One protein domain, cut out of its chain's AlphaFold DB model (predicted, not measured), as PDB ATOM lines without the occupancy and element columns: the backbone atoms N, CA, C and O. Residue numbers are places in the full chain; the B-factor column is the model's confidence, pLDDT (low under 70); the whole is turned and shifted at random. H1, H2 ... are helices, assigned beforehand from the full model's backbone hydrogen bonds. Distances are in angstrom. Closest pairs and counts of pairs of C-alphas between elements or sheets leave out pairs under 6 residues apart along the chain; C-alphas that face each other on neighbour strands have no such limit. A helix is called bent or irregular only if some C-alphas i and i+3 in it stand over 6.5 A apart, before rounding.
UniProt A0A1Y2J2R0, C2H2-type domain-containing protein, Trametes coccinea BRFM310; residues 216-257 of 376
ATOM      1  N   LEU A 216       7.677  -3.736  -0.243       85.25
ATOM      2  CA  LEU A 216       7.693  -5.204  -0.280       85.25
ATOM      3  C   LEU A 216       8.812  -5.825   0.576       85.25
ATOM      4  O   LEU A 216       8.665  -6.956   1.039       85.25
ATOM      5  N   ALA A 217       9.939  -5.135   0.763       78.00
ATOM      6  CA  ALA A 217      11.018  -5.603   1.631       78.00
ATOM      7  C   ALA A 217      10.653  -5.446   3.117       78.00
ATOM      8  O   ALA A 217      10.866  -6.382   3.888       78.00
ATOM      9  N   ASN A 218      10.031  -4.324   3.490       75.25
ATOM     10  CA  ASN A 218       9.573  -4.075   4.859       75.25
ATOM     11  C   ASN A 218       8.430  -5.023   5.265       75.25
ATOM     12  O   ASN A 218       8.456  -5.594   6.354       75.25
ATOM     13  N   GLU A 219       7.489  -5.303   4.357       73.25
ATOM     14  CA  GLU A 219       6.394  -6.259   4.595       73.25
ATOM     15  C   GLU A 219       6.935  -7.679   4.858       73.25
ATOM     16  O   GLU A 219       6.440  -8.400   5.719       73.25
ATOM     17  N   LYS A 220       8.031  -8.080   4.196       72.00
ATOM     18  CA  LYS A 220       8.695  -9.368   4.471       72.00
ATOM     19  C   LYS A 220       9.372  -9.412   5.840       72.00
ATOM     20  O   LYS A 220       9.381 -10.473   6.462       72.00
ATOM     21  N   THR A 221       9.942  -8.301   6.306       69.25
ATOM     22  CA  THR A 221      10.532  -8.238   7.651       69.25
ATOM     23  C   THR A 221       9.467  -8.245   8.747       69.25
ATOM     24  O   THR A 221       9.667  -8.896   9.768       69.25
ATOM     25  N   GLU A 222       8.306  -7.632   8.507       63.16
ATOM     26  CA  GLU A 222       7.156  -7.684   9.420       63.16
ATOM     27  C   GLU A 222       6.531  -9.086   9.475       63.16
ATOM     28  O   GLU A 222       6.298  -9.623  10.556       63.16
ATOM     29  N   ILE A 223       6.370  -9.763   8.331       60.28
ATOM     30  CA  ILE A 223       5.899 -11.160   8.292       60.28
ATOM     31  C   ILE A 223       6.878 -12.105   9.015       60.28
ATOM     32  O   ILE A 223       6.456 -13.072   9.651       60.28
ATOM     33  N   ALA A 224       8.187 -11.838   8.956       60.19
ATOM     34  CA  ALA A 224       9.183 -12.609   9.699       60.19
ATOM     35  C   ALA A 224       9.112 -12.372  11.220       60.19
ATOM     36  O   ALA A 224       9.412 -13.297  11.977       60.19
ATOM     37  N   ALA A 225       8.688 -11.182  11.659       63.94
ATOM     38  CA  ALA A 225       8.432 -10.875  13.066       63.94
ATOM     39  C   ALA A 225       7.149 -11.550  13.588       63.94
ATOM     40  O   ALA A 225       7.084 -11.922  14.756       63.94
ATOM     41  N   ASN A 226       6.176 -11.812  12.713       72.19
ATOM     42  CA  ASN A 226       4.911 -12.465  13.054       72.19
ATOM     43  C   ASN A 226       4.988 -13.999  13.051       72.19
ATOM     44  O   ASN A 226       4.006 -14.667  12.754       72.19
ATOM     45  N   LYS A 227       6.133 -14.613  13.354       81.00
ATOM     46  CA  LYS A 227       6.199 -16.075  13.538       81.00
ATOM     47  C   LYS A 227       5.902 -16.432  14.988       81.00
ATOM     48  O   LYS A 227       6.343 -15.742  15.900       81.00
ATOM     49  N   CYS A 228       5.201 -17.544  15.211       83.00
ATOM     50  CA  CYS A 228       4.726 -17.964  16.534       83.00
ATOM     51  C   CYS A 228       5.831 -18.052  17.608       83.00
ATOM     52  O   CYS A 228       5.541 -17.925  18.795       83.00
ATOM     53  N   GLY A 229       7.094 -18.284  17.226       77.38
ATOM     54  CA  GLY A 229       8.265 -18.162  18.109       77.38
ATOM     55  C   GLY A 229       8.352 -19.165  19.270       77.38
ATOM     56  O   GLY A 229       9.384 -19.224  19.937       77.38
ATOM     57  N   PHE A 230       7.322 -19.988  19.484       75.19
ATOM     58  CA  PHE A 230       7.094 -20.727  20.727       75.19
ATOM     59  C   PHE A 230       8.102 -21.868  20.992       75.19
ATOM     60  O   PHE A 230       8.295 -22.251  22.139       75.19
ATOM     61  N   ASP A 231       8.848 -22.317  19.975       70.50
ATOM     62  CA  ASP A 231       9.865 -23.382  20.081       70.50
ATOM     63  C   ASP A 231      11.277 -22.913  19.690       70.50
ATOM     64  O   ASP A 231      11.965 -23.558  18.891       70.50
ATOM     65  N   PHE A 232      11.716 -21.760  20.206       66.94
ATOM     66  CA  PHE A 232      12.987 -21.132  19.805       66.94
ATOM     67  C   PHE A 232      13.059 -20.896  18.284       66.94
ATOM     68  O   PHE A 232      14.095 -21.096  17.653       66.94
ATOM     69  N   GLY A 233      11.926 -20.525  17.679       73.19
ATOM     70  CA  GLY A 233      11.822 -20.278  16.238       73.19
ATOM     71  C   GLY A 233      11.665 -21.521  15.352       73.19
ATOM     72  O   GLY A 233      11.680 -21.375  14.136       73.19
ATOM     73  N   ARG A 234      11.481 -22.730  15.911       76.62
ATOM     74  CA  ARG A 234      11.177 -23.934  15.105       76.62
ATOM     75  C   ARG A 234       9.748 -24.008  14.577       76.62
ATOM     76  O   ARG A 234       9.492 -24.763  13.647       76.62
ATOM     77  N   CYS A 235       8.828 -23.238  15.150       83.44
ATOM     78  CA  CYS A 235       7.481 -23.140  14.613       83.44
ATOM     79  C   CYS A 235       7.455 -22.180  13.423       83.44
ATOM     80  O   CYS A 235       7.688 -20.981  13.583       83.44
ATOM     81  N   GLU A 236       7.151 -22.708  12.239       82.25
ATOM     82  CA  GLU A 236       7.043 -21.923  11.004       82.25
ATOM     83  C   GLU A 236       5.681 -21.235  10.838       82.25
ATOM     84  O   GLU A 236       5.468 -20.531   9.851       82.25
ATOM     85  N   HIS A 237       4.758 -21.401  11.792       85.19
ATOM     86  CA  HIS A 237       3.438 -20.792  11.706       85.19
ATOM     87  C   HIS A 237       3.528 -19.268  11.813       85.19
ATOM     88  O   HIS A 237       4.024 -18.714  12.801       85.19
ATOM     89  N   THR A 238       3.034 -18.596  10.779       90.25
ATOM     90  CA  THR A 238       2.852 -17.149  10.756       90.25
ATOM     91  C   THR A 238       1.572 -16.805  11.505       90.25
ATOM     92  O   THR A 238       0.489 -17.203  11.082       90.25
ATOM     93  N   LEU A 239       1.703 -16.074  12.607       86.19
ATOM     94  CA  LEU A 239       0.600 -15.470  13.334       86.19
ATOM     95  C   LEU A 239      -0.140 -14.516  12.388       86.19
ATOM     96  O   LEU A 239       0.453 -13.579  11.855       86.19
ATOM     97  N   SER A 240      -1.422 -14.785  12.156       89.62
ATOM     98  CA  SER A 240      -2.303 -13.900  11.394       89.62
ATOM     99  C   SER A 240      -2.905 -12.831  12.315       89.62
ATOM    100  O   SER A 240      -2.789 -12.917  13.540       89.62
ATOM    101  N   ASP A 241      -3.620 -11.853  11.760       86.06
ATOM    102  CA  ASP A 241      -4.404 -10.902  12.568       86.06
ATOM    103  C   ASP A 241      -5.583 -11.584  13.293       86.06
ATOM    104  O   ASP A 241      -6.210 -11.016  14.191       86.06
ATOM    105  N   GLN A 242      -5.907 -12.832  12.935       82.19
ATOM    106  CA  GLN A 242      -6.986 -13.577  13.561       82.19
ATOM    107  C   GLN A 242      -6.509 -14.246  14.852       82.19
ATOM    108  O   GLN A 242      -6.072 -15.398  14.882       82.19
ATOM    109  N   VAL A 243      -6.704 -13.543  15.969       82.88
ATOM    110  CA  VAL A 243      -6.374 -14.008  17.332       82.88
ATOM    111  C   VAL A 243      -6.899 -15.424  17.622       82.88
ATOM    112  O   VAL A 243      -6.249 -16.203  18.321       82.88
ATOM    113  N   ARG A 244      -8.065 -15.793  17.075       82.88
ATOM    114  CA  ARG A 244      -8.668 -17.121  17.268       82.88
ATOM    115  C   ARG A 244      -7.863 -18.241  16.604       82.88
ATOM    116  O   ARG A 244      -7.727 -19.304  17.208       82.88
ATOM    117  N   GLU A 245      -7.337 -18.012  15.405       89.75
ATOM    118  CA  GLU A 245      -6.519 -18.986  14.673       89.75
ATOM    119  C   GLU A 245      -5.170 -19.171  15.366       89.75
ATOM    120  O   GLU A 245      -4.775 -20.301  15.649       89.75
ATOM    121  N   ASN A 246      -4.542 -18.070  15.787       90.44
ATOM    122  CA  ASN A 246      -3.295 -18.099  16.555       90.44
ATOM    123  C   ASN A 246      -3.455 -18.859  17.885       90.44
ATOM    124  O   ASN A 246      -2.616 -19.683  18.250       90.44
ATOM    125  N   ARG A 247      -4.566 -18.628  18.606       85.06
ATOM    126  CA  ARG A 247      -4.899 -19.366  19.840       85.06
ATOM    127  C   ARG A 247      -5.119 -20.858  19.569       85.06
ATOM    128  O   ARG A 247      -4.728 -21.683  20.396       85.06
ATOM    129  N   LEU A 248      -5.753 -21.213  18.448       90.69
ATOM    130  CA  LEU A 248      -5.962 -22.608  18.064       90.69
ATOM    131  C   LEU A 248      -4.629 -23.287  17.741       90.69
ATOM    132  O   LEU A 248      -4.367 -24.347  18.297       90.69
ATOM    133  N   HIS A 249      -3.780 -22.642  16.943       91.19
ATOM    134  CA  HIS A 249      -2.444 -23.123  16.600       91.19
ATOM    135  C   HIS A 249      -1.589 -23.387  17.848       91.19
ATOM    136  O   HIS A 249      -1.065 -24.487  18.018       91.19
ATOM    137  N   LEU A 250      -1.520 -22.425  18.775       87.94
ATOM    138  CA  LEU A 250      -0.810 -22.605  20.046       87.94
ATOM    139  C   LEU A 250      -1.343 -23.812  20.829       87.94
ATOM    140  O   LEU A 250      -0.572 -24.579  21.403       87.94
ATOM    141  N   ARG A 251      -2.663 -24.012  20.842       86.56
ATOM    142  CA  ARG A 251      -3.287 -25.132  21.552       86.56
ATOM    143  C   ARG A 251      -3.036 -26.478  20.873       86.56
ATOM    144  O   ARG A 251      -2.885 -27.468  21.577       86.56
ATOM    145  N   THR A 252      -3.037 -26.550  19.547       86.50
ATOM    146  CA  THR A 252      -2.906 -27.826  18.831       86.50
ATOM    147  C   THR A 252      -1.457 -28.255  18.678       86.50
ATOM    148  O   THR A 252      -1.151 -29.417  18.929       86.50
ATOM    149  N   GLU A 253      -0.572 -27.327  18.315       86.38
ATOM    150  CA  GLU A 253       0.818 -27.641  17.973       86.38
ATOM    151  C   GLU A 253       1.739 -27.588  19.193       86.38
ATOM    152  O   GLU A 253       2.569 -28.475  19.385       86.38
ATOM    153  N   HIS A 254       1.569 -26.586  20.061       87.56
ATOM    154  CA  HIS A 254       2.482 -26.373  21.191       87.56
ATOM    155  C   HIS A 254       1.966 -26.949  22.512       87.56
ATOM    156  O   HIS A 254       2.757 -27.343  23.369       87.56
ATOM    157  N   TYR A 255       0.646 -27.053  22.673       84.69
ATOM    158  CA  TYR A 255       0.016 -27.589  23.882       84.69
ATOM    159  C   TYR A 255      -1.019 -28.681  23.598       84.69
ATOM    160  O   TYR A 255      -2.144 -28.580  24.105       84.69
ATOM    161  N   PRO A 256      -0.684 -29.741  22.836       76.62
ATOM    162  CA  PRO A 256      -1.629 -30.810  22.565       76.62
ATOM    163  C   PRO A 256      -2.059 -31.460  23.883       76.62
ATOM    164  O   PRO A 256      -1.338 -32.255  24.494       76.62
ATOM    165  N   VAL A 257      -3.264 -31.116  24.337       69.12
ATOM    166  CA  VAL A 257      -3.905 -31.779  25.466       69.12
ATOM    167  C   VAL A 257      -4.172 -33.201  25.003       69.12
ATOM    168  O   VAL A 257      -5.031 -33.441  24.155       69.12
TER     169      VAL A 257
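AT A GLANCE: This is residues 216 to 257 of the 376 residues of the protein "C2H2-type domain-containing protein" of Trametes coccinea BRFM310 (UniProt A0A1Y2J2R0). Two short helices stand toward opposite ends of a long, flat outline, and a winding link fills the place between them. H1 sticks out at one end with residues 216 to 222; the link swings out to one side near Asp 231, folds back across to the other side near Asp 241, and H2 then slants back toward the far end, where a short tail ends at Val 257. The printed part has 42 residues with two named helices, H1 then H2, and no named strand; the class is all helix. The whole is only just loose, close to compact, with a radius of gyration of the C-alphas of 11.2 A, and the C-alphas span 39 by 22 by 8 A.

IN THESE COORDINATES: H1 is residues 216 to 225, 14.5 A from first to last C-alpha, beginning at C-alpha 216 at (7.693, -5.204, -0.280). Residues 226 to 242 hold no named element. H2 is residues 243 to 254, 15.7 A long between its first and last C-alphas, from C-alpha 243 at (-6.374, -14.008, 17.332) to C-alpha 254 at (2.482, -26.373, 21.191).

HOW THE PARTS SIT: Residues 216 to 222, which belong to H1, stand free: no C-alpha 8 or more residues away along the chain lies within 10 A of theirs. H1 and H2 are apart, with no C-alpha of the one within 8 A of the other. In H1 and H2 every O i to N i+4 pair is within hydrogen-bond range. Neither helix is bent.

THE WHOLE: The C-alphas of Leu 216 and Val 257, the first and last printed, are the two farthest apart, at 38.8 A. The printed part has no cut. The link from H1 to H2, 17 residues, is long; its C-alphas lie 3 to 12 A from the mean of the C-alphas. The mean pLDDT of the printed part is 79.5, and it is under 70 at residues 221 to 225, 232 and 257.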